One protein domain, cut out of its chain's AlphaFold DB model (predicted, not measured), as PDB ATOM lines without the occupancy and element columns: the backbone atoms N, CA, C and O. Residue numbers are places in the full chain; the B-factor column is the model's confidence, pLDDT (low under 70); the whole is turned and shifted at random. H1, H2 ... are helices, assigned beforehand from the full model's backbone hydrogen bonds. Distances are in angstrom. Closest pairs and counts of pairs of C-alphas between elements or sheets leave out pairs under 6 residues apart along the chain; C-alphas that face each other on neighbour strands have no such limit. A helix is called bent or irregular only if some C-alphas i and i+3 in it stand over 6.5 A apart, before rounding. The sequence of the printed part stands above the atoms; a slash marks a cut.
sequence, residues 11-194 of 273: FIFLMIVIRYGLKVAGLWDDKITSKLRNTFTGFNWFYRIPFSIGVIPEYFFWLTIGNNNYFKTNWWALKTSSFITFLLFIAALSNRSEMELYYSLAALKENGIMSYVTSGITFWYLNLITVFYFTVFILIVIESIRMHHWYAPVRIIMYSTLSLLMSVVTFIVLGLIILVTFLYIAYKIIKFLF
ATOM      1  N   PHE A  11      -8.413  15.376   6.853       83.81
ATOM      2  CA  PHE A  11      -9.632  15.416   7.658       83.81
ATOM      3  C   PHE A  11      -9.363  15.142   9.147       83.81
ATOM      4  O   PHE A  11      -9.791  15.921  10.002       83.81
ATOM      5  N   ILE A  12      -8.604  14.086   9.467       85.00
ATOM      6  CA  ILE A  12      -8.218  13.777  10.854       85.00
ATOM      7  C   ILE A  12      -7.401  14.927  11.447       85.00
ATOM      8  O   ILE A  12      -7.675  15.367  12.566       85.00
ATOM      9  N   PHE A  13      -6.425  15.439  10.695       87.56
ATOM     10  CA  PHE A  13      -5.601  16.563  11.123       87.56
ATOM     11  C   PHE A  13      -6.456  17.794  11.448       87.56
ATOM     12  O   PHE A  13      -6.307  18.371  12.523       87.56
ATOM     13  N   LEU A  14      -7.411  18.149  10.585       86.62
ATOM     14  CA  LEU A  14      -8.329  19.266  10.816       86.62
ATOM     15  C   LEU A  14      -9.168  19.077  12.085       86.62
ATOM     16  O   LEU A  14      -9.291  20.018  12.871       86.62
ATOM     17  N   MET A  15      -9.701  17.875  12.337       85.62
ATOM     18  CA  MET A  15     -10.446  17.609  13.574       85.62
ATOM     19  C   MET A  15      -9.577  17.801  14.821       85.62
ATOM     20  O   MET A  15     -10.009  18.407  15.803       85.62
ATOM     21  N   ILE A  16      -8.339  17.305  14.784       86.69
ATOM     22  CA  ILE A  16      -7.373  17.461  15.874       86.69
ATOM     23  C   ILE A  16      -7.079  18.948  16.101       86.69
ATOM     24  O   ILE A  16      -7.186  19.427  17.231       86.69
ATOM     25  N   VAL A  17      -6.783  19.696  15.034       89.19
ATOM     26  CA  VAL A  17      -6.498  21.136  15.101       89.19
ATOM     27  C   VAL A  17      -7.666  21.909  15.708       89.19
ATOM     28  O   VAL A  17      -7.434  22.749  16.575       89.19
ATOM     29  N   ILE A  18      -8.913  21.607  15.336       87.56
ATOM     30  CA  ILE A  18     -10.091  22.263  15.926       87.56
ATOM     31  C   ILE A  18     -10.195  21.950  17.422       87.56
ATOM     32  O   ILE A  18     -10.360  22.867  18.225       87.56
ATOM     33  N   ARG A  19     -10.054  20.684  17.834       87.00
ATOM     34  CA  ARG A  19     -10.159  20.294  19.253       87.00
ATOM     35  C   ARG A  19      -9.096  20.963  20.122       87.00
ATOM     36  O   ARG A  19      -9.416  21.510  21.180       87.00
ATOM     37  N   TYR A  20      -7.839  20.928  19.683       88.06
ATOM     38  CA  TYR A  20      -6.747  21.583  20.402       88.06
ATOM     39  C   TYR A  20      -6.882  23.103  20.353       88.06
ATOM     40  O   TYR A  20      -6.713  23.756  21.381       88.06
ATOM     41  N   GLY A  21      -7.268  23.660  19.206       87.12
ATOM     42  CA  GLY A  21      -7.516  25.084  19.033       87.12
ATOM     43  C   GLY A  21      -8.602  25.606  19.972       87.12
ATOM     44  O   GLY A  21      -8.391  26.619  20.626       87.12
ATOM     45  N   LEU A  22      -9.708  24.875  20.144       88.25
ATOM     46  CA  LEU A  22     -10.762  25.219  21.106       88.25
ATOM     47  C   LEU A  22     -10.274  25.178  22.554       88.25
ATOM     48  O   LEU A  22     -10.613  26.049  23.354       88.25
ATOM     49  N   LYS A  23      -9.458  24.178  22.905       87.69
ATOM     50  CA  LYS A  23      -8.868  24.083  24.246       87.69
ATOM     51  C   LYS A  23      -7.942  25.270  24.524       87.69
ATOM     52  O   LYS A  23      -8.043  25.879  25.584       87.69
ATOM     53  N   VAL A  24      -7.067  25.607  23.575       89.38
ATOM     54  CA  VAL A  24      -6.145  26.748  23.682       89.38
ATOM     55  C   VAL A  24      -6.912  28.065  23.739       89.38
ATOM     56  O   VAL A  24      -6.616  28.894  24.594       89.38
ATOM     57  N   ALA A  25      -7.929  28.229  22.893       88.56
ATOM     58  CA  ALA A  25      -8.784  29.408  22.875       88.56
ATOM     59  C   ALA A  25      -9.512  29.615  24.206       88.56
ATOM     60  O   ALA A  25      -9.508  30.724  24.729       88.56
ATOM     61  N   GLY A  26     -10.061  28.546  24.793       87.69
ATOM     62  CA  GLY A  26     -10.706  28.609  26.105       87.69
ATOM     63  C   GLY A  26      -9.732  29.007  27.215       87.69
ATOM     64  O   GLY A  26     -10.003  29.937  27.965       87.69
ATOM     65  N   LEU A  27      -8.557  28.369  27.272       88.12
ATOM     66  CA  LEU A  27      -7.523  28.708  28.259       88.12
ATOM     67  C   LEU A  27      -7.029  30.153  28.114       88.12
ATOM     68  O   LEU A  27      -6.725  30.813  29.108       88.12
ATOM     69  N   TRP A  28      -6.915  30.637  26.877       90.62
ATOM     70  CA  TRP A  28      -6.514  32.009  26.602       90.62
ATOM     71  C   TRP A  28      -7.595  33.002  27.036       90.62
ATOM     72  O   TRP A  28      -7.272  33.949  27.754       90.62
ATOM     73  N   ASP A  29      -8.860  32.752  26.686       88.31
ATOM     74  CA  ASP A  29      -9.991  33.583  27.108       88.31
ATOM     75  C   ASP A  29     -10.073  33.648  28.644       88.31
ATOM     76  O   ASP A  29     -10.178  34.739  29.207       88.31
ATOM     77  N   ASP A  30      -9.928  32.521  29.348       87.50
ATOM     78  CA  ASP A  30      -9.936  32.472  30.819       87.50
ATOM     79  C   ASP A  30      -8.772  33.280  31.425       87.50
ATOM     80  O   ASP A  30      -8.938  34.062  32.374       87.50
ATOM     81  N   LYS A  31      -7.572  33.144  30.846       89.12
ATOM     82  CA  LYS A  31      -6.369  33.860  31.287       89.12
ATOM     83  C   LYS A  31      -6.497  35.370  31.104       89.12
ATOM     84  O   LYS A  31      -6.072  36.132  31.972       89.12
ATOM     85  N   ILE A  32      -7.042  35.833  29.983       88.38
ATOM     86  CA  ILE A  32      -7.165  37.272  29.741       88.38
ATOM     87  C   ILE A  32      -8.360  37.859  30.496       88.38
ATOM     88  O   ILE A  32      -8.234  38.941  31.069       88.38
ATOM     89  N   THR A  33      -9.475  37.134  30.595       86.12
ATOM     90  CA  THR A  33     -10.645  37.571  31.372       86.12
ATOM     91  C   THR A  33     -10.289  37.753  32.847       86.12
ATOM     92  O   THR A  33     -10.619  38.785  33.436       86.12
ATOM     93  N   SER A  34      -9.537  36.813  33.433       85.50
ATOM     94  CA  SER A  34      -9.040  36.937  34.812       85.50
ATOM     95  C   SER A  34      -8.069  38.111  34.989       85.50
ATOM     96  O   SER A  34      -8.154  38.828  35.988       85.50
ATOM     97  N   LYS A  35      -7.200  38.374  34.003       87.88
ATOM     98  CA  LYS A  35      -6.279  39.523  34.013       87.88
ATOM     99  C   LYS A  35      -7.010  40.868  33.932       87.88
ATOM    100  O   LYS A  35      -6.611  41.814  34.605       87.88
ATOM    101  N   LEU A  36      -8.057  40.959  33.113       85.19
ATOM    102  CA  LEU A  36      -8.818  42.191  32.888       85.19
ATOM    103  C   LEU A  36      -9.916  42.434  33.937       85.19
ATOM    104  O   LEU A  36     -10.458  43.534  33.981       85.19
ATOM    105  N   ARG A  37     -10.252  41.431  34.767       81.50
ATOM    106  CA  ARG A  37     -11.375  41.467  35.731       81.50
ATOM    107  C   ARG A  37     -12.690  41.937  35.096       81.50
ATOM    108  O   ARG A  37     -13.476  42.652  35.717       81.50
ATOM    109  N   ASN A  38     -12.915  41.560  33.841       75.94
ATOM    110  CA  ASN A  38     -14.088  42.000  33.100       75.94
ATOM    111  C   ASN A  38     -15.336  41.230  33.562       75.94
ATOM    112  O   ASN A  38     -15.276  40.029  33.821       75.94
ATOM    113  N   THR A  39     -16.476  41.914  33.654       78.31
ATOM    114  CA  THR A  39     -17.761  41.313  34.053       78.31
ATOM    115  C   THR A  39     -18.485  40.651  32.883       78.31
ATOM    116  O   THR A  39     -19.366  39.817  33.088       78.31
ATOM    117  N   PHE A  40     -18.123  41.004  31.647       80.19
ATOM    118  CA  PHE A  40     -18.687  40.398  30.449       80.19
ATOM    119  C   PHE A  40     -17.882  39.162  30.035       80.19
ATOM    120  O   PHE A  40     -16.736  39.282  29.614       80.19
ATOM    121  N   THR A  41     -18.502  37.983  30.103       74.75
ATOM    122  CA  THR A  41     -17.869  36.687  29.789       74.75
ATOM    123  C   THR A  41     -18.182  36.176  28.377       74.75
ATOM    124  O   THR A  41     -17.991  34.996  28.100       74.75
ATOM    125  N   GLY A  42     -18.708  37.038  27.501       78.88
ATOM    126  CA  GLY A  42     -19.113  36.671  26.144       78.88
ATOM    127  C   GLY A  42     -20.618  36.466  25.966       78.88
ATOM    128  O   GLY A  42     -21.422  36.610  26.896       78.88
ATOM    129  N   PHE A  43     -21.014  36.160  24.733       80.50
ATOM    130  CA  PHE A  43     -22.406  35.866  24.408       80.50
ATOM    131  C   PHE A  43     -22.748  34.419  24.769       80.50
ATOM    132  O   PHE A  43     -22.266  33.468  24.162       80.50
ATOM    133  N   ASN A  44     -23.655  34.246  25.730       74.12
ATOM    134  CA  ASN A  44     -24.185  32.933  26.099       74.12
ATOM    135  C   ASN A  44     -25.378  32.568  25.218       74.12
ATOM    136  O   ASN A  44     -26.532  32.567  25.660       74.12
ATOM    137  N   TRP A  45     -25.108  32.313  23.940       72.06
ATOM    138  CA  TRP A  45     -26.146  31.937  22.993       72.06
ATOM    139  C   TRP A  45     -26.377  30.435  23.032       72.06
ATOM    140  O   TRP A  45     -25.507  29.623  22.722       72.06
ATOM    141  N   PHE A  46     -27.598  30.069  23.411       65.12
ATOM    142  CA  PHE A  46     -28.078  28.722  23.175       65.12
ATOM    143  C   PHE A  46     -28.347  28.583  21.685       65.12
ATOM    144  O   PHE A  46     -29.328  29.124  21.173       65.12
ATOM    145  N   TYR A  47     -27.455  27.876  21.011       63.41
ATOM    146  CA  TYR A  47     -27.617  27.530  19.616       63.41
ATOM    147  C   TYR A  47     -27.625  26.011  19.498       63.41
ATOM    148  O   TYR A  47     -26.583  25.357  19.615       63.41
ATOM    149  N   ARG A  48     -28.825  25.462  19.308       63.69
ATOM    150  CA  ARG A  48     -28.995  24.150  18.697       63.69
ATOM    151  C   ARG A  48     -28.956  24.383  17.199       63.69
ATOM    152  O   ARG A  48     -29.648  25.283  16.725       63.69
ATOM    153  N   ILE A  49     -28.145  23.623  16.474       60.19
ATOM    154  CA  ILE A  49     -28.163  23.736  15.020       60.19
ATOM    155  C   ILE A  49     -29.553  23.247  14.593       60.19
ATOM    156  O   ILE A  49     -29.895  22.111  14.927       60.19
ATOM    157  N   PRO A  50     -30.397  24.080  13.956       50.97
ATOM    158  CA  PRO A  50     -31.771  23.712  13.648       50.97
ATOM    159  C   PRO A  50     -31.784  22.734  12.468       50.97
ATOM    160  O   PRO A  50     -32.160  23.076  11.355       50.97
ATOM    161  N   PHE A  51     -31.351  21.499  12.702       50.12
ATOM    162  CA  PHE A  51     -31.568  20.394  11.789       50.12
ATOM    163  C   PHE A  51     -32.839  19.667  12.210       50.12
ATOM    164  O   PHE A  51     -32.814  18.693  12.956       50.12
ATOM    165  N   SER A  52     -33.966  20.098  11.649       37.47
ATOM    166  CA  SER A  52     -35.168  19.262  11.536       37.47
ATOM    167  C   SER A  52     -34.935  18.002  10.677       37.47
ATOM    168  O   SER A  52     -35.798  17.136  10.621       37.47
ATOM    169  N   ILE A  53     -33.766  17.884  10.031       43.81
ATOM    170  CA  ILE A  53     -33.390  16.810   9.097       43.81
ATOM    171  C   ILE A  53     -32.682  15.630   9.805       43.81
ATOM    172  O   ILE A  53     -32.603  14.544   9.238       43.81
ATOM    173  N   GLY A  54     -32.227  15.779  11.060       52.78
ATOM    174  CA  GLY A  54     -31.768  14.639  11.867       52.78
ATOM    175  C   GLY A  54     -30.632  14.932  12.849       52.78
ATOM    176  O   GLY A  54     -29.902  15.909  12.730       52.78
ATOM    177  N   VAL A  55     -30.467  14.026  13.813       63.44
ATOM    178  CA  VAL A  55     -29.459  14.068  14.894       63.44
ATOM    179  C   VAL A  55     -28.059  13.657  14.389       63.44
ATOM    180  O   VAL A  55     -27.058  13.901  15.052       63.44
ATOM    181  N   ILE A  56     -27.959  13.069  13.190       64.56
ATOM    182  CA  ILE A  56     -26.710  12.522  12.634       64.56
ATOM    183  C   ILE A  56     -25.673  13.620  12.307       64.56
ATOM    184  O   ILE A  56     -24.551  13.513  12.800       64.56
ATOM    185  N   PRO A  57     -25.991  14.704  11.562       67.06
ATOM    186  CA  PRO A  57     -25.044  15.807  11.362       67.06
ATOM    187  C   PRO A  57     -24.618  16.459  12.685       67.06
ATOM    188  O   PRO A  57     -23.454  16.802  12.871       67.06
ATOM    189  N   GLU A  58     -25.551  16.574  13.635       73.75
ATOM    190  CA  GLU A  58     -25.300  17.137  14.965       73.75
ATOM    191  C   GLU A  58     -24.328  16.269  15.783       73.75
ATOM    192  O   GLU A  58     -23.401  16.790  16.408       73.75
ATOM    193  N   TYR A  59     -24.464  14.945  15.687       75.75
ATOM    194  CA  TYR A  59     -23.546  13.979  16.282       75.75
ATOM    195  C   TYR A  59     -22.127  14.077  15.700       75.75
ATOM    196  O   TYR A  59     -21.152  14.036  16.448       75.75
ATOM    197  N   PHE A  60     -21.974  14.301  14.390       75.06
ATOM    198  CA  PHE A  60     -20.651  14.543  13.795       75.06
ATOM    199  C   PHE A  60     -19.996  15.828  14.307       75.06
ATOM    200  O   PHE A  60     -18.779  15.865  14.515       75.06
ATOM    201  N   PHE A  61     -20.777  16.878  14.563       75.06
ATOM    202  CA  PHE A  61     -20.247  18.084  15.195       75.06
ATOM    203  C   PHE A  61     -19.841  17.850  16.640       75.06
ATOM    204  O   PHE A  61     -18.788  18.339  17.051       75.06
ATOM    205  N   TRP A  62     -20.614  17.064  17.388       79.31
ATOM    206  CA  TRP A  62     -20.229  16.632  18.728       79.31
ATOM    207  C   TRP A  62     -18.928  15.819  18.709       79.31
ATOM    208  O   TRP A  62     -18.020  16.111  19.488       79.31
ATOM    209  N   LEU A  63     -18.764  14.897  17.754       80.44
ATOM    210  CA  LEU A  63     -17.503  14.185  17.543       80.44
ATOM    211  C   LEU A  63     -16.367  15.151  17.182       80.44
ATOM    212  O   LEU A  63     -15.278  15.039  17.730       80.44
ATOM    213  N   THR A  64     -16.583  16.129  16.311       79.12
ATOM    214  CA  THR A  64     -15.513  17.044  15.880       79.12
ATOM    215  C   THR A  64     -15.066  17.964  17.020       79.12
ATOM    216  O   THR A  64     -13.880  18.048  17.320       79.12
ATOM    217  N   ILE A  65     -16.013  18.616  17.694       79.81
ATOM    218  CA  ILE A  65     -15.768  19.611  18.750       79.81
ATOM    219  C   ILE A  65     -15.362  18.940  20.078       79.81
ATOM    220  O   ILE A  65     -14.590  19.508  20.859       79.81
ATOM    221  N   GLY A  66     -15.843  17.717  20.311       78.88
ATOM    222  CA  GLY A  66     -15.666  16.946  21.537       78.88
ATOM    223  C   GLY A  66     -16.712  17.277  22.608       78.88
ATOM    224  O   GLY A  66     -17.161  18.421  22.720       78.88
ATOM    225  N   ASN A  67     -17.047  16.277  23.435       76.06
ATOM    226  CA  ASN A  67     -18.124  16.349  24.432       76.06
ATOM    227  C   ASN A  67     -18.037  17.605  25.323       76.06
ATOM    228  O   ASN A  67     -18.936  18.445  25.349       76.06
ATOM    229  N   ASN A  68     -16.869  17.818  25.930       74.69
ATOM    230  CA  ASN A  68     -16.627  18.914  26.872       74.69
ATOM    231  C   ASN A  68     -16.804  20.320  26.278       74.69
ATOM    232  O   ASN A  68     -16.926  21.287  27.026       74.69
ATOM    233  N   ASN A  69     -16.748  20.464  24.954       78.38
ATOM    234  CA  ASN A  69     -16.866  21.757  24.287       78.38
ATOM    235  C   ASN A  69     -18.203  21.912  23.570       78.38
ATOM    236  O   ASN A  69     -18.724  23.021  23.522       78.38
ATOM    237  N   TYR A  70     -18.792  20.833  23.054       77.75
ATOM    238  CA  TYR A  70     -20.022  20.913  22.275       77.75
ATOM    239  C   TYR A  70     -21.183  21.530  23.071       77.75
ATOM    240  O   TYR A  70     -21.898  22.389  22.552       77.75
ATOM    241  N   PHE A  71     -21.334  21.174  24.347       75.19
ATOM    242  CA  PHE A  71     -22.416  21.685  25.199       75.19
ATOM    243  C   PHE A  71     -22.152  23.077  25.800       75.19
ATOM    244  O   PHE A  71     -23.034  23.663  26.430       75.19
ATOM    245  N   LYS A  72     -20.966  23.662  25.575       77.25
ATOM    246  CA  LYS A  72     -20.672  25.036  26.007       77.25
ATOM    247  C   LYS A  72     -21.350  26.048  25.081       77.25
ATOM    248  O   LYS A  72     -21.312  25.922  23.857       77.25
ATOM    249  N   THR A  73     -21.924  27.097  25.664       68.12
ATOM    250  CA  THR A  73     -22.582  28.194  24.927       68.12
ATOM    251  C   THR A  73     -21.601  29.162  24.266       68.12
ATOM    252  O   THR A  73     -21.975  29.874  23.341       68.12
ATOM    253  N   ASN A  74     -20.337  29.160  24.695       76.25
ATOM    254  CA  ASN A  74     -19.324  30.129  24.257       76.25
ATOM    255  C   ASN A  74     -18.864  29.898  22.806       76.25
ATOM    256  O   ASN A  74     -18.364  30.809  22.159       76.25
ATOM    257  N   TRP A  75     -19.072  28.694  22.262       82.50
ATOM    258  CA  TRP A  75     -18.665  28.328  20.898       82.50
ATOM    259  C   TRP A  75     -19.767  28.548  19.855       82.50
ATOM    260  O   TRP A  75     -19.806  27.864  18.829       82.50
ATOM    261  N   TRP A  76     -20.681  29.487  20.112       85.12
ATOM    262  CA  TRP A  76     -21.810  29.782  19.229       85.12
ATOM    263  C   TRP A  76     -21.348  30.125  17.804       85.12
ATOM    264  O   TRP A  76     -21.942  29.640  16.846       85.12
ATOM    265  N   ALA A  77     -20.243  30.863  17.657       86.50
ATOM    266  CA  ALA A  77     -19.706  31.273  16.360       86.50
ATOM    267  C   ALA A  77     -19.359  30.079  15.454       86.50
ATOM    268  O   ALA A  77     -19.725  30.069  14.280       86.50
ATOM    269  N   LEU A  78     -18.737  29.029  16.009       86.75
ATOM    270  CA  LEU A  78     -18.401  27.815  15.260       86.75
ATOM    271  C   LEU A  78     -19.659  27.072  14.806       86.75
ATOM    272  O   LEU A  78     -19.723  26.606  13.669       86.75
ATOM    273  N   LYS A  79     -20.665  26.977  15.685       83.06
ATOM    274  CA  LYS A  79     -21.939  26.316  15.370       83.06
ATOM    275  C   LYS A  79     -22.701  27.072  14.280       83.06
ATOM    276  O   LYS A  79     -23.183  26.450  13.337       83.06
ATOM    277  N   THR A  80     -22.762  28.400  14.367       85.62
ATOM    278  CA  THR A  80     -23.413  29.234  13.349       85.62
ATOM    279  C   THR A  80     -22.657  29.182  12.025       85.62
ATOM    280  O   THR A  80     -23.278  29.013  10.982       85.62
ATOM    281  N   SER A  81     -21.324  29.254  12.041       87.81
ATOM    282  CA  SER A  81     -20.513  29.164  10.819       87.81
ATOM    283  C   SER A  81     -20.686  27.819  10.112       87.81
ATOM    284  O   SER A  81     -20.848  27.760   8.894       87.81
ATOM    285  N   SER A  82     -20.739  26.732  10.883       85.75
ATOM    286  CA  SER A  82     -21.046  25.401  10.364       85.75
ATOM    287  C   SER A  82     -22.441  25.340   9.722       85.75
ATOM    288  O   SER A  82     -22.591  24.844   8.605       85.75
ATOM    289  N   PHE A  83     -23.454  25.923  10.368       84.75
ATOM    290  CA  PHE A  83     -24.804  26.002   9.808       84.75
ATOM    291  C   PHE A  83     -24.858  26.805   8.500       84.75
ATOM    292  O   PHE A  83     -25.465  26.361   7.527       84.75
ATOM    293  N   ILE A  84     -24.179  27.952   8.431       88.94
ATOM    294  CA  ILE A  84     -24.112  28.742   7.194       88.94
ATOM    295  C   ILE A  84     -23.380  27.956   6.092       88.94
ATOM    296  O   ILE A  84     -23.791  27.989   4.932       88.94
ATOM    297  N   THR A  85     -22.351  27.176   6.442       89.50
ATOM    298  CA  THR A  85     -21.674  26.279   5.488       89.50
ATOM    299  C   THR A  85     -22.627  25.226   4.936       89.50
ATOM    300  O   THR A  85     -22.580  24.922   3.748       89.50
ATOM    301  N   PHE A  86     -23.524  24.684   5.757       86.00
ATOM    302  CA  PHE A  86     -24.549  23.766   5.269       86.00
ATOM    303  C   PHE A  86     -25.487  24.432   4.247       86.00
ATOM    304  O   PHE A  86     -25.761  23.849   3.199       86.00
ATOM    305  N   LEU A  87     -25.927  25.671   4.495       89.06
ATOM    306  CA  LEU A  87     -26.738  26.427   3.529       89.06
ATOM    307  C   LEU A  87     -25.992  26.656   2.209       89.06
ATOM    308  O   LEU A  87     -26.576  26.508   1.133       89.06
ATOM    309  N   LEU A  88     -24.694  26.963   2.298       90.00
ATOM    310  CA  LEU A  88     -23.804  27.093   1.146       90.00
ATOM    311  C   LEU A  88     -23.642  25.765   0.396       90.00
ATOM    312  O   LEU A  88     -23.628  25.743  -0.830       90.00
ATOM    313  N   PHE A  89     -23.560  24.650   1.119       88.81
ATOM    314  CA  PHE A  89     -23.467  23.317   0.539       88.81
ATOM    315  C   PHE A  89     -24.732  22.945  -0.247       88.81
ATOM    316  O   PHE A  89     -24.629  22.410  -1.349       88.81
ATOM    317  N   ILE A  90     -25.923  23.297   0.257       87.75
ATOM    318  CA  ILE A  90     -27.172  23.164  -0.512       87.75
ATOM    319  C   ILE A  90     -27.108  24.003  -1.793       87.75
ATOM    320  O   ILE A  90     -27.476  23.508  -2.857       87.75
ATOM    321  N   ALA A  91     -26.613  25.244  -1.714       87.50
ATOM    322  CA  ALA A  91     -26.450  26.099  -2.893       87.50
ATOM    323  C   ALA A  91     -25.550  25.429  -3.946       87.50
ATOM    324  O   ALA A  91     -25.905  25.364  -5.122       87.50
ATOM    325  N   ALA A  92     -24.423  24.867  -3.496       87.94
ATOM    326  CA  ALA A  92     -23.456  24.174  -4.339       87.94
ATOM    327  C   ALA A  92     -24.044  22.928  -5.021       87.94
ATOM    328  O   ALA A  92     -23.712  22.647  -6.171       87.94
ATOM    329  N   LEU A  93     -24.921  22.189  -4.328       87.50
ATOM    330  CA  LEU A  93     -25.642  21.050  -4.901       87.50
ATOM    331  C   LEU A  93     -26.729  21.478  -5.891       87.50
ATOM    332  O   LEU A  93     -26.961  20.776  -6.870       87.50
ATOM    333  N   SER A  94     -27.402  22.600  -5.629       87.56
ATOM    334  CA  SER A  94     -28.516  23.068  -6.452       87.56
ATOM    335  C   SER A  94     -28.048  23.658  -7.778       87.56
ATOM    336  O   SER A  94     -28.617  23.323  -8.814       87.56
ATOM    337  N   ASN A  95     -27.071  24.570  -7.761       85.94
ATOM    338  CA  ASN A  95     -26.632  25.254  -8.976       85.94
ATOM    339  C   ASN A  95     -25.167  25.709  -8.892       85.94
ATOM    340  O   ASN A  95     -24.840  26.834  -8.505       85.94
ATOM    341  N   ARG A  96     -24.261  24.796  -9.247       86.94
ATOM    342  CA  ARG A  96     -22.815  25.006  -9.123       86.94
ATOM    343  C   ARG A  96     -22.286  26.131 -10.019       86.94
ATOM    344  O   ARG A  96     -21.426  26.885  -9.577       86.94
ATOM    345  N   SER A  97     -22.776  26.243 -11.252       86.94
ATOM    346  CA  SER A  97     -22.303  27.251 -12.213       86.94
ATOM    347  C   SER A  97     -22.600  28.671 -11.734       86.94
ATOM    348  O   SER A  97     -21.722  29.526 -11.766       86.94
ATOM    349  N   GLU A  98     -23.809  28.912 -11.224       84.75
ATOM    350  CA  GLU A  98     -24.200  30.210 -10.665       84.75
ATOM    351  C   GLU A  98     -23.405  30.550  -9.401       84.75
ATOM    352  O   GLU A  98     -22.985  31.693  -9.230       84.75
ATOM    353  N   MET A  99     -23.124  29.561  -8.546       87.38
ATOM    354  CA  MET A  99     -22.261  29.750  -7.378       87.38
ATOM    355  C   MET A  99     -20.825  30.125  -7.776       87.38
ATOM    356  O   MET A  99     -20.247  31.047  -7.200       87.38
ATOM    357  N   GLU A 100     -20.240  29.428  -8.753       87.44
ATOM    358  CA  GLU A 100     -18.904  29.752  -9.266       87.44
ATOM    359  C   GLU A 100     -18.884  31.153  -9.890       87.44
ATOM    360  O   GLU A 100     -17.971  31.933  -9.622       87.44
ATOM    361  N   LEU A 101     -19.919  31.524 -10.644       86.75
ATOM    362  CA  LEU A 101     -20.047  32.846 -11.258       86.75
ATOM    363  C   LEU A 101     -20.210  33.968 -10.212       86.75
ATOM    364  O   LEU A 101     -19.633  35.045 -10.371       86.75
ATOM    365  N   TYR A 102     -20.929  33.697  -9.117       87.06
ATOM    366  CA  TYR A 102     -21.090  34.604  -7.978       87.06
ATOM    367  C   TYR A 102     -19.761  34.837  -7.244       87.06
ATOM    368  O   TYR A 102     -19.317  35.974  -7.097       87.06
ATOM    369  N   TYR A 103     -19.092  33.768  -6.798       87.06
ATOM    370  CA  TYR A 103     -17.884  33.889  -5.969       87.06
ATOM    371  C   TYR A 103     -16.612  34.212  -6.760       87.06
ATOM    372  O   TYR A 103     -15.672  34.760  -6.187       87.06
ATOM    373  N   SER A 104     -16.570  33.931  -8.067       86.75
ATOM    374  CA  SER A 104     -15.478  34.380  -8.947       86.75
ATOM    375  C   SER A 104     -15.518  35.879  -9.250       86.75
ATOM    376  O   SER A 104     -14.593  36.395  -9.877       86.75
ATOM    377  N   LEU A 105     -16.577  36.582  -8.826       81.69
ATOM    378  CA  LEU A 105     -16.844  37.988  -9.143       81.69
ATOM    379  C   LEU A 105     -16.969  38.266 -10.654       81.69
ATOM    380  O   LEU A 105     -16.963  39.428 -11.064       81.69
ATOM    381  N   ALA A 106     -17.132  37.232 -11.486       82.31
ATOM    382  CA  ALA A 106     -17.318  37.386 -12.928       82.31
ATOM    383  C   ALA A 106     -18.602  38.175 -13.244       82.31
ATOM    384  O   ALA A 106     -18.560  39.122 -14.027       82.31
ATOM    385  N   ALA A 107     -19.698  37.891 -12.526       75.88
ATOM    386  CA  ALA A 107     -20.944  38.668 -12.607       75.88
ATOM    387  C   ALA A 107     -20.734  40.167 -12.335       75.88
ATOM    388  O   ALA A 107     -21.306  41.008 -13.028       75.88
ATOM    389  N   LEU A 108     -19.894  40.502 -11.345       80.50
ATOM    390  CA  LEU A 108     -19.576  41.893 -11.010       80.50
ATOM    391  C   LEU A 108     -18.861  42.581 -12.172       80.50
ATOM    392  O   LEU A 108     -19.163  43.727 -12.498       80.50
ATOM    393  N   LYS A 109     -17.890  41.882 -12.763       81.69
ATOM    394  CA  LYS A 109     -17.037  42.415 -13.822       81.69
ATOM    395  C   LYS A 109     -17.822  42.676 -15.105       81.69
ATOM    396  O   LYS A 109     -17.560  43.669 -15.774       81.69
ATOM    397  N   GLU A 110     -18.760  41.796 -15.440       80.56
ATOM    398  CA  GLU A 110     -19.499  41.850 -16.705       80.56
ATOM    399  C   GLU A 110     -20.760  42.717 -16.620       80.56
ATOM    400  O   GLU A 110     -21.046  43.471 -17.543       80.56
ATOM    401  N   ASN A 111     -21.488  42.656 -15.501       78.19
ATOM    402  CA  ASN A 111     -22.826  43.244 -15.372       78.19
ATOM    403  C   ASN A 111     -22.946  44.252 -14.206       78.19
ATOM    404  O   ASN A 111     -24.038  44.737 -13.897       78.19
ATOM    405  N   GLY A 112     -21.834  44.578 -13.539       79.00
ATOM    406  CA  GLY A 112     -21.788  45.524 -12.421       79.00
ATOM    407  C   GLY A 112     -22.474  45.017 -11.147       79.00
ATOM    408  O   GLY A 112     -22.877  43.860 -11.039       79.00
ATOM    409  N   ILE A 113     -22.630  45.899 -10.152       80.88
ATOM    410  CA  ILE A 113     -23.253  45.569  -8.850       80.88
ATOM    411  C   ILE A 113     -24.730  45.183  -9.012       80.88
ATOM    412  O   ILE A 113     -25.228  44.336  -8.273       80.88
ATOM    413  N   MET A 114     -25.415  45.759 -10.006       79.81
ATOM    414  CA  MET A 114     -26.832  45.481 -10.265       79.81
ATOM    415  C   MET A 114     -27.087  44.008 -10.568       79.81
ATOM    416  O   MET A 114     -28.150  43.503 -10.213       79.81
ATOM    417  N   SER A 115     -26.096  43.307 -11.131       75.75
ATOM    418  CA  SER A 115     -26.182  41.871 -11.375       75.75
ATOM    419  C   SER A 115     -26.553  41.106 -10.112       75.75
ATOM    420  O   SER A 115     -27.487  40.321 -10.162       75.75
ATOM    421  N   TYR A 116     -25.967  41.406  -8.953       76.62
ATOM    422  CA  TYR A 116     -26.249  40.690  -7.704       76.62
ATOM    423  C   TYR A 116     -27.689  40.837  -7.205       76.62
ATOM    424  O   TYR A 116     -28.128  40.030  -6.393       76.62
ATOM    425  N   VAL A 117     -28.423  41.843  -7.680       75.75
ATOM    426  CA  VAL A 117     -29.799  42.136  -7.256       75.75
ATOM    427  C   VAL A 117     -30.819  41.624  -8.280       75.75
ATOM    428  O   VAL A 117     -31.928  41.241  -7.910       75.75
ATOM    429  N   THR A 118     -30.461  41.581  -9.566       71.75
ATOM    430  CA  THR A 118     -31.399  41.274 -10.659       71.75
ATOM    431  C   THR A 118     -31.273  39.859 -11.233       71.75
ATOM    432  O   THR A 118     -32.186  39.406 -11.917       71.75
ATOM    433  N   SER A 119     -30.197  39.125 -10.939       70.56
ATOM    434  CA  SER A 119     -29.851  37.833 -11.570       70.56
ATOM    435  C   SER A 119     -30.561  36.590 -10.999       70.56
ATOM    436  O   SER A 119     -30.091  35.465 -11.144       70.56
ATOM    437  N   GLY A 120     -31.746  36.765 -10.408       81.75
ATOM    438  CA  GLY A 120     -32.627  35.658 -10.028       81.75
ATOM    439  C   GLY A 120     -32.442  35.127  -8.602       81.75
ATOM    440  O   GLY A 120     -31.679  35.651  -7.791       81.75
ATOM    441  N   ILE A 121     -33.219  34.095  -8.261       85.69
ATOM    442  CA  ILE A 121     -33.418  33.660  -6.869       85.69
ATOM    443  C   ILE A 121     -32.163  33.055  -6.221       85.69
ATOM    444  O   ILE A 121     -31.954  33.228  -5.020       85.69
ATOM    445  N   THR A 122     -31.290  32.411  -6.999       84.94
ATOM    446  CA  THR A 122     -30.029  31.845  -6.496       84.94
ATOM    447  C   THR A 122     -29.068  32.932  -6.024       84.94
ATOM    448  O   THR A 122     -28.474  32.800  -4.957       84.94
ATOM    449  N   PHE A 123     -28.948  34.039  -6.764       87.00
ATOM    450  CA  PHE A 123     -28.108  35.172  -6.362       87.00
ATOM    451  C   PHE A 123     -28.615  35.820  -5.075       87.00
ATOM    452  O   PHE A 123     -27.824  36.113  -4.181       87.00
ATOM    453  N   TRP A 124     -29.935  35.956  -4.928       88.62
ATOM    454  CA  TRP A 124     -30.547  36.398  -3.673       88.62
ATOM    455  C   TRP A 124     -30.234  35.459  -2.506       88.62
ATOM    456  O   TRP A 124     -29.881  35.924  -1.422       88.62
ATOM    457  N   TYR A 125     -30.307  34.148  -2.728       89.75
ATOM    458  CA  TYR A 125     -29.950  33.152  -1.720       89.75
ATOM    459  C   TYR A 125     -28.463  33.234  -1.320       89.75
ATOM    460  O   TYR A 125     -28.142  33.231  -0.132       89.75
ATOM    461  N   LEU A 126     -27.554  33.398  -2.287       90.56
ATOM    462  CA  LEU A 126     -26.114  33.562  -2.043       90.56
ATOM    463  C   LEU A 126     -25.772  34.891  -1.350       90.56
ATOM    464  O   LEU A 126     -24.930  34.912  -0.448       90.56
ATOM    465  N   ASN A 127     -26.459  35.985  -1.693       90.94
ATOM    466  CA  ASN A 127     -26.358  37.258  -0.971       90.94
ATOM    467  C   ASN A 127     -26.760  37.084   0.493       90.94
ATOM    468  O   ASN A 127     -26.050  37.540   1.386       90.94
ATOM    469  N   LEU A 128     -27.869  36.389   0.749       91.25
ATOM    470  CA  LEU A 128     -28.364  36.135   2.098       91.25
ATOM    471  C   LEU A 128     -27.362  35.300   2.914       91.25
ATOM    472  O   LEU A 128     -27.050  35.659   4.051       91.25
ATOM    473  N   ILE A 129     -26.785  34.246   2.324       92.00
ATOM    474  CA  ILE A 129     -25.707  33.462   2.951       92.00
ATOM    475  C   ILE A 129     -24.497  34.347   3.279       92.00
ATOM    476  O   ILE A 129     -23.959  34.293   4.387       92.00
ATOM    477  N   THR A 130     -24.083  35.189   2.335       90.62
ATOM    478  CA  THR A 130     -22.941  36.096   2.503       90.62
ATOM    479  C   THR A 130     -23.196  37.107   3.626       90.62
ATOM    480  O   THR A 130     -22.341  37.301   4.492       90.62
ATOM    481  N   VAL A 131     -24.401  37.680   3.698       93.00
ATOM    482  CA  VAL A 131     -24.827  38.569   4.790       93.00
ATOM    483  C   VAL A 131     -24.793  37.854   6.141       93.00
ATOM    484  O   VAL A 131     -24.350  38.446   7.127       93.00
ATOM    485  N   PHE A 132     -25.192  36.581   6.218       92.31
ATOM    486  CA  PHE A 132     -25.067  35.815   7.458       92.31
ATOM    487  C   PHE A 132     -23.609  35.619   7.882       92.31
ATOM    488  O   PHE A 132     -23.308  35.818   9.059       92.31
ATOM    489  N   TYR A 133     -22.696  35.313   6.954       90.94
ATOM    490  CA  TYR A 133     -21.264  35.238   7.268       90.94
ATOM    491  C   TYR A 133     -20.724  36.569   7.799       90.94
ATOM    492  O   TYR A 133     -20.059  36.591   8.838       90.94
ATOM    493  N   PHE A 134     -21.059  37.683   7.143       93.69
ATOM    494  CA  PHE A 134     -20.676  39.014   7.616       93.69
ATOM    495  C   PHE A 134     -21.259  39.327   8.993       93.69
ATOM    496  O   PHE A 134     -20.557  39.850   9.854       93.69
ATOM    497  N   THR A 135     -22.517  38.961   9.236       92.81
ATOM    498  CA  THR A 135     -23.175  39.174  10.530       92.81
ATOM    499  C   THR A 135     -22.467  38.403  11.643       92.81
ATOM    500  O   THR A 135     -22.181  38.972  12.695       92.81
ATOM    501  N   VAL A 136     -22.120  37.131  11.412       91.56
ATOM    502  CA  VAL A 136     -21.345  36.329  12.373       91.56
ATOM    503  C   VAL A 136     -19.986  36.967  12.640       91.56
ATOM    504  O   VAL A 136     -19.606  37.111  13.801       91.56
ATOM    505  N   PHE A 137     -19.279  37.407  11.599       94.12
ATOM    506  CA  PHE A 137     -17.991  38.079  11.758       94.12
ATOM    507  C   PHE A 137     -18.105  39.368  12.590       94.12
ATOM    508  O   PHE A 137     -17.357  39.550  13.548       94.12
ATOM    509  N   ILE A 138     -19.086  40.227  12.296       95.00
ATOM    510  CA  ILE A 138     -19.343  41.458  13.061       95.00
ATOM    511  C   ILE A 138     -19.630  41.137  14.532       95.00
ATOM    512  O   ILE A 138     -19.099  41.793  15.427       95.00
ATOM    513  N   LEU A 139     -20.434  40.111  14.804       93.38
ATOM    514  CA  LEU A 139     -20.743  39.690  16.168       93.38
ATOM    515  C   LEU A 139     -19.504  39.173  16.914       93.38
ATOM    516  O   LEU A 139     -19.325  39.532  18.077       93.38
ATOM    517  N   ILE A 140     -18.617  38.417  16.251       92.69
ATOM    518  CA  ILE A 140     -17.315  38.012  16.816       92.69
ATOM    519  C   ILE A 140     -16.484  39.250  17.174       92.69
ATOM    520  O   ILE A 140     -15.886  39.298  18.252       92.69
ATOM    521  N   VAL A 141     -16.457  40.263  16.304       94.50
ATOM    522  CA  VAL A 141     -15.731  41.521  16.542       94.50
ATOM    523  C   VAL A 141     -16.299  42.260  17.753       94.50
ATOM    524  O   VAL A 141     -15.546  42.588  18.672       94.50
ATOM    525  N   ILE A 142     -17.618  42.467  17.804       93.38
ATOM    526  CA  ILE A 142     -18.296  43.142  18.921       93.38
ATOM    527  C   ILE A 142     -18.025  42.410  20.237       93.38
ATOM    528  O   ILE A 142     -17.658  43.034  21.237       93.38
ATOM    529  N   GLU A 143     -18.173  41.086  20.246       91.31
ATOM    530  CA  GLU A 143     -17.938  40.273  21.436       91.31
ATOM    531  C   GLU A 143     -16.475  40.350  21.891       91.31
ATOM    532  O   GLU A 143     -16.189  40.489  23.082       91.31
ATOM    533  N   SER A 144     -15.537  40.293  20.944       91.88
ATOM    534  CA  SER A 144     -14.100  40.358  21.217       91.88
ATOM    535  C   SER A 144     -13.688  41.699  21.802       91.88
ATOM    536  O   SER A 144     -12.989  41.719  22.816       91.88
ATOM    537  N   ILE A 145     -14.166  42.808  21.231       92.44
ATOM    538  CA  ILE A 145     -13.894  44.162  21.732       92.44
ATOM    539  C   ILE A 145     -14.445  44.328  23.147       92.44
ATOM    540  O   ILE A 145     -13.740  44.819  24.031       92.44
ATOM    541  N   ARG A 146     -15.681  43.878  23.385       90.31
ATOM    542  CA  ARG A 146     -16.340  44.026  24.687       90.31
ATOM    543  C   ARG A 146     -15.685  43.193  25.788       90.31
ATOM    544  O   ARG A 146     -15.679  43.616  26.940       90.31
ATOM    545  N   MET A 147     -15.159  42.016  25.451       87.00
ATOM    546  CA  MET A 147     -14.575  41.095  26.428       87.00
ATOM    547  C   MET A 147     -13.086  41.373  26.692       87.00
ATOM    548  O   MET A 147     -12.655  41.332  27.841       87.00
ATOM    549  N   HIS A 148     -12.307  41.676  25.649       89.75
ATOM    550  CA  HIS A 148     -10.840  41.671  25.708       89.75
ATOM    551  C   HIS A 148     -10.179  43.031  25.428       89.75
ATOM    552  O   HIS A 148      -8.959  43.146  25.571       89.75
ATOM    553  N   HIS A 149     -10.950  44.063  25.057       88.50
ATOM    554  CA  HIS A 149     -10.466  45.417  24.756       88.50
ATOM    555  C   HIS A 149      -9.227  45.413  23.843       88.50
ATOM    556  O   HIS A 149      -9.322  45.049  22.675       88.50
ATOM    557  N   TRP A 150      -8.049  45.761  24.368       89.56
ATOM    558  CA  TRP A 150      -6.794  45.806  23.612       89.56
ATOM    559  C   TRP A 150      -6.351  44.440  23.063       89.56
ATOM    560  O   TRP A 150      -5.704  44.366  22.023       89.56
ATOM    561  N   TYR A 151      -6.730  43.343  23.723       90.94
ATOM    562  CA  TYR A 151      -6.440  41.981  23.264       90.94
ATOM    563  C   TYR A 151      -7.487  41.447  22.268       90.94
ATOM    564  O   TYR A 151      -7.360  40.318  21.792       90.94
ATOM    565  N   ALA A 152      -8.506  42.241  21.919       91.06
ATOM    566  CA  ALA A 152      -9.557  41.840  20.987       91.06
ATOM    567  C   ALA A 152      -9.051  41.364  19.613       91.06
ATOM    568  O   ALA A 152      -9.586  40.362  19.141       91.06
ATOM    569  N   PRO A 153      -8.025  41.974  18.974       94.25
ATOM    570  CA  PRO A 153      -7.556  41.523  17.661       94.25
ATOM    571  C   PRO A 153      -7.115  40.055  17.643       94.25
ATOM    572  O   PRO A 153      -7.433  39.324  16.707       94.25
ATOM    573  N   VAL A 154      -6.449  39.595  18.708       93.44
ATOM    574  CA  VAL A 154      -6.008  38.197  18.836       93.44
ATOM    575  C   VAL A 154      -7.212  37.259  18.911       93.44
ATOM    576  O   VAL A 154      -7.252  36.252  18.202       93.44
ATOM    577  N   ARG A 155      -8.226  37.615  19.710       91.44
ATOM    578  CA  ARG A 155      -9.466  36.835  19.824       91.44
ATOM    579  C   ARG A 155     -10.226  36.784  18.501       91.44
ATOM    580  O   ARG A 155     -10.664  35.707  18.109       91.44
ATOM    581  N   ILE A 156     -10.325  37.910  17.786       93.50
ATOM    582  CA  ILE A 156     -10.992  37.991  16.477       93.50
ATOM    583  C   ILE A 156     -10.339  37.026  15.489       93.50
ATOM    584  O   ILE A 156     -11.047  36.235  14.868       93.50
ATOM    585  N   ILE A 157      -9.008  37.056  15.372       94.75
ATOM    586  CA  ILE A 157      -8.267  36.161  14.473       94.75
ATOM    587  C   ILE A 157      -8.515  34.708  14.871       94.75
ATOM    588  O   ILE A 157      -8.951  33.912  14.047       94.75
ATOM    589  N   MET A 158      -8.328  34.375  16.149       92.88
ATOM    590  CA  MET A 158      -8.489  33.015  16.658       92.88
ATOM    591  C   MET A 158      -9.892  32.443  16.390       92.88
ATOM    592  O   MET A 158     -10.018  31.351  15.833       92.88
ATOM    593  N   TYR A 159     -10.948  33.183  16.736       91.50
ATOM    594  CA  TYR A 159     -12.333  32.745  16.535       91.50
ATOM    595  C   TYR A 159     -12.725  32.706  15.051       91.50
ATOM    596  O   TYR A 159     -13.455  31.799  14.645       91.50
ATOM    597  N   SER A 160     -12.221  33.630  14.229       93.12
ATOM    598  CA  SER A 160     -12.462  33.623  12.779       93.12
ATOM    599  C   SER A 160     -11.791  32.420  12.115       93.12
ATOM    600  O   SER A 160     -12.432  31.712  11.338       93.12
ATOM    601  N   THR A 161     -10.538  32.120  12.471       92.88
ATOM    602  CA  THR A 161      -9.815  30.945  11.965       92.88
ATOM    603  C   THR A 161     -10.487  29.646  12.402       92.88
ATOM    604  O   THR A 161     -10.702  28.769  11.569       92.88
ATOM    605  N   LEU A 162     -10.884  29.521  13.674       90.88
ATOM    606  CA  LEU A 162     -11.614  28.344  14.159       90.88
ATOM    607  C   LEU A 162     -12.960  28.162  13.443       90.88
ATOM    608  O   LEU A 162     -13.312  27.041  13.083       90.88
ATOM    609  N   SER A 163     -13.686  29.251  13.186       91.12
ATOM    610  CA  SER A 163     -14.958  29.216  12.450       91.12
ATOM    611  C   SER A 163     -14.763  28.808  10.986       91.12
ATOM    612  O   SER A 163     -15.536  28.007  10.457       91.12
ATOM    613  N   LEU A 164     -13.693  29.278  10.337       91.31
ATOM    614  CA  LEU A 164     -13.332  28.876   8.976       91.31
ATOM    615  C   LEU A 164     -12.951  27.392   8.911       91.31
ATOM    616  O   LEU A 164     -13.476  26.667   8.068       91.31
ATOM    617  N   LEU A 165     -12.102  26.912   9.824       90.50
ATOM    618  CA  LEU A 165     -11.744  25.491   9.902       90.50
ATOM    619  C   LEU A 165     -12.983  24.618  10.124       90.50
ATOM    620  O   LEU A 165     -13.145  23.592   9.465       90.50
ATOM    621  N   MET A 166     -13.890  25.056  10.999       88.00
ATOM    622  CA  MET A 166     -15.153  24.366  11.245       88.00
ATOM    623  C   MET A 166     -16.036  24.309   9.992       88.00
ATOM    624  O   MET A 166     -16.658  23.282   9.715       88.00
ATOM    625  N   SER A 167     -16.060  25.383   9.207       89.25
ATOM    626  CA  SER A 167     -16.776  25.449   7.928       89.25
ATOM    627  C   SER A 167     -16.210  24.444   6.922       89.25
ATOM    628  O   SER A 167     -16.951  23.653   6.344       89.25
ATOM    629  N   VAL A 168     -14.882  24.375   6.790       89.06
ATOM    630  CA  VAL A 168     -14.210  23.398   5.916       89.06
ATOM    631  C   VAL A 168     -14.516  21.963   6.344       89.06
ATOM    632  O   VAL A 168     -14.897  21.141   5.511       89.06
ATOM    633  N   VAL A 169     -14.407  21.656   7.640       87.00
ATOM    634  CA  VAL A 169     -14.733  20.317   8.156       87.00
ATOM    635  C   VAL A 169     -16.196  19.972   7.896       87.00
ATOM    636  O   VAL A 169     -16.485  18.867   7.446       87.00
ATOM    637  N   THR A 170     -17.111  20.925   8.090       87.00
ATOM    638  CA  THR A 170     -18.538  20.738   7.790       87.00
ATOM    639  C   THR A 170     -18.752  20.354   6.327       87.00
ATOM    640  O   THR A 170     -19.459  19.390   6.043       87.00
ATOM    641  N   PHE A 171     -18.103  21.058   5.400       86.81
ATOM    642  CA  PHE A 171     -18.205  20.777   3.969       86.81
ATOM    643  C   PHE A 171     -17.708  19.363   3.623       86.81
ATOM    644  O   PHE A 171     -18.372  18.630   2.889       86.81
ATOM    645  N   ILE A 172     -16.576  18.945   4.204       86.06
ATOM    646  CA  ILE A 172     -16.020  17.595   4.014       86.06
ATOM    647  C   ILE A 172     -16.981  16.528   4.556       86.06
ATOM    648  O   ILE A 172     -17.253  15.548   3.865       86.06
ATOM    649  N   VAL A 173     -17.522  16.718   5.765       84.44
ATOM    650  CA  VAL A 173     -18.459  15.766   6.388       84.44
ATOM    651  C   VAL A 173     -19.726  15.612   5.552       84.44
ATOM    652  O   VAL A 173     -20.152  14.488   5.307       84.44
ATOM    653  N   LEU A 174     -20.308  16.711   5.068       85.88
ATOM    654  CA  LEU A 174     -21.495  16.656   4.210       85.88
ATOM    655  C   LEU A 174     -21.214  15.895   2.906       85.88
ATOM    656  O   LEU A 174     -22.015  15.050   2.501       85.88
ATOM    657  N   GLY A 175     -20.046  16.124   2.298       84.75
ATOM    658  CA  GLY A 175     -19.592  15.357   1.139       84.75
ATOM    659  C   GLY A 175     -19.435  13.861   1.433       84.75
ATOM    660  O   GLY A 175     -19.881  13.029   0.643       84.75
ATOM    661  N   LEU A 176     -18.860  13.504   2.588       84.25
ATOM    662  CA  LEU A 176     -18.715  12.110   3.025       84.25
ATOM    663  C   LEU A 176     -20.069  11.436   3.266       84.25
ATOM    664  O   LEU A 176     -20.257  10.301   2.834       84.25
ATOM    665  N   ILE A 177     -21.023  12.124   3.901       84.62
ATOM    666  CA  ILE A 177     -22.376  11.597   4.138       84.62
ATOM    667  C   ILE A 177     -23.041  11.237   2.807       84.62
ATOM    668  O   ILE A 177     -23.577  10.137   2.662       84.62
ATOM    669  N   ILE A 178     -22.972  12.127   1.815       85.62
ATOM    670  CA  ILE A 178     -23.542  11.872   0.487       85.62
ATOM    671  C   ILE A 178     -22.830  10.707  -0.202       85.62
ATOM    672  O   ILE A 178     -23.499   9.811  -0.715       85.62
ATOM    673  N   LEU A 179     -21.495  10.666  -0.162       84.88
ATOM    674  CA  LEU A 179     -20.711   9.580  -0.752       84.88
ATOM    675  C   LEU A 179     -21.090   8.212  -0.162       84.88
ATOM    676  O   LEU A 179     -21.356   7.272  -0.909       84.88
ATOM    677  N   VAL A 180     -21.149   8.107   1.168       84.94
ATOM    678  CA  VAL A 180     -21.531   6.870   1.869       84.94
ATOM    679  C   VAL A 180     -22.970   6.483   1.536       84.94
ATOM    680  O   VAL A 180     -23.240   5.312   1.281       84.94
ATOM    681  N   THR A 181     -23.881   7.455   1.462       84.94
ATOM    682  CA  THR A 181     -25.282   7.210   1.086       84.94
ATOM    683  C   THR A 181     -25.381   6.629  -0.328       84.94
ATOM    684  O   THR A 181     -26.077   5.636  -0.535       84.94
ATOM    685  N   PHE A 182     -24.640   7.178  -1.294       86.69
ATOM    686  CA  PHE A 182     -24.586   6.639  -2.656       86.69
ATOM    687  C   PHE A 182     -23.984   5.233  -2.710       86.69
ATOM    688  O   PHE A 182     -24.547   4.361  -3.370       86.69
ATOM    689  N   LEU A 183     -22.878   4.986  -1.998       86.88
ATOM    690  CA  LEU A 183     -22.259   3.658  -1.922       86.88
ATOM    691  C   LEU A 183     -23.207   2.625  -1.310       86.88
ATOM    692  O   LEU A 183     -23.313   1.514  -1.824       86.88
ATOM    693  N   TYR A 184     -23.936   2.997  -0.258       86.88
ATOM    694  CA  TYR A 184     -24.927   2.135   0.377       86.88
ATOM    695  C   TYR A 184     -26.076   1.780  -0.575       86.88
ATOM    696  O   TYR A 184     -26.470   0.615  -0.671       86.88
ATOM    697  N   ILE A 185     -26.591   2.764  -1.320       87.56
ATOM    698  CA  ILE A 185     -27.626   2.539  -2.337       87.56
ATOM    699  C   ILE A 185     -27.091   1.625  -3.447       87.56
ATOM    700  O   ILE A 185     -27.750   0.648  -3.796       87.56
ATOM    701  N   ALA A 186     -25.886   1.887  -3.960       87.50
ATOM    702  CA  ALA A 186     -25.254   1.064  -4.991       87.50
ATOM    703  C   ALA A 186     -25.035  -0.381  -4.519       87.50
ATOM    704  O   ALA A 186     -25.397  -1.318  -5.228       87.50
ATOM    705  N   TYR A 187     -24.527  -0.570  -3.296       87.12
ATOM    706  CA  TYR A 187     -24.390  -1.886  -2.671       87.12
ATOM    707  C   TYR A 187     -25.741  -2.601  -2.579       87.12
ATOM    708  O   TYR A 187     -25.838  -3.769  -2.954       87.12
ATOM    709  N   LYS A 188     -26.808  -1.910  -2.150       85.69
ATOM    710  CA  LYS A 188     -28.155  -2.495  -2.113       85.69
ATOM    711  C   LYS A 188     -28.665  -2.894  -3.493       85.69
ATOM    712  O   LYS A 188     -29.258  -3.961  -3.605       85.69
ATOM    713  N   ILE A 189     -28.425  -2.085  -4.524       87.31
ATOM    714  CA  ILE A 189     -28.820  -2.405  -5.903       87.31
ATOM    715  C   ILE A 189     -28.056  -3.636  -6.403       87.31
ATOM    716  O   ILE A 189     -28.677  -4.565  -6.907       87.31
ATOM    717  N   ILE A 190     -26.733  -3.693  -6.211       85.50
ATOM    718  CA  ILE A 190     -25.906  -4.851  -6.592       85.50
ATOM    719  C   ILE A 190     -26.367  -6.099  -5.833       85.50
ATOM    720  O   ILE A 190     -26.611  -7.136  -6.444       85.50
ATOM    721  N   LYS A 191     -26.564  -6.006  -4.513       81.00
ATOM    722  CA  LYS A 191     -27.073  -7.117  -3.698       81.00
ATOM    723  C   LYS A 191     -28.449  -7.581  -4.180       81.00
ATOM    724  O   LYS A 191     -28.667  -8.778  -4.309       81.00
ATOM    725  N   PHE A 192     -29.353  -6.657  -4.499       81.38
ATOM    726  CA  PHE A 192     -30.677  -6.974  -5.034       81.38
ATOM    727  C   PHE A 192     -30.607  -7.663  -6.407       81.38
ATOM    728  O   PHE A 192     -31.311  -8.643  -6.631       81.38
ATOM    729  N   LEU A 193     -29.731  -7.201  -7.303       79.38
ATOM    730  CA  LEU A 193     -29.576  -7.764  -8.647       79.38
ATOM    731  C   LEU A 193     -28.873  -9.132  -8.648       79.38
ATOM    732  O   LEU A 193     -29.264 -10.008  -9.415       79.38
ATOM    733  N   PHE A 194     -27.870  -9.342  -7.790       72.25
ATOM    734  CA  PHE A 194     -27.047 -10.560  -7.793       72.25
ATOM    735  C   PHE A 194     -27.489 -11.636  -6.782       72.25
ATOM    736  O   PHE A 194     -27.240 -12.814  -7.025       72.25
TER     737      PHE A 194
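This is residues 11 to 194 of the 273 residues of an uncharacterized protein of Bacteroidetes bacterium (UniProt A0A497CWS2). A long helix, H8, folds back on itself into a V, with H4 packed between its two arms and H1 packed on the second arm, H8b. H5 and H7 pack on residues 122 to 127 of H8a, and residues 178 to 194 stick out. The printed part has 184 residues, with eight named helices, H1 to H8 in order along the chain, holding 155 of them, and no named strand; its class is all helix, and it is only just loose, close to compact, with a radius of gyration of the C-alphas of 19.5 A and spans of 66 by 50 by 28 A.

Find C-alpha 11 at (-9.632, 15.416, 7.658); H1 runs from there to residue 36, 36.8 A. Next come H2, residues 55 to 65, H3, 67 to 70, and H4, 73 to 94, 32.3 A, irregular: C-alphas 74 and 77 are 8.0 A apart. H5, 96 to 103, H6, 106 to 111, and H7, 115 to 118, follow. H8, 121 to 194, is one helix by its hydrogen bonds but bent: C-alphas 147 and 150 are 9.5 A apart. Its arms are H8a, 121 to 147, 39.0 A, and H8b, 150 to 194, 67.6 A, irregular: C-alphas 150 and 153 are 7.4 A apart. H8b ends at C-alpha 194, (-27.047, -10.560, -7.793).

Start at the hub, H8, whose arms touch at a steep tilt of 41 degrees, closest C-alphas Ser 144 and Ala 152, 4.8 A. H4 touches H8a (Ile 84, Ile 129, 6.5 A) and H8b (Leu 78, Ser 163, 4.7 A). H1 touches H8b, opposite ways at a shallow 26 degrees (Ile 18, Leu 162, 6.5 A), and H2 (Met 15, Thr 64, 5.6 A). H3 is close to H1 but not clearly touching. H6 and H7 touch only at the corner. Every O i to N i+4 pair is within hydrogen-bond range in H1, H2, H5, H6 and H8a, 16 of 18 in H4 and 39 of 41 in H8b; H3 and H7 are too short.

Arg 37 and Phe 194 have the farthest C-alphas, 69.6 A. The printed part has no cut. The H1 to H2 link is long. Look for pLDDT under 70 at residues 46 to 57 and 73.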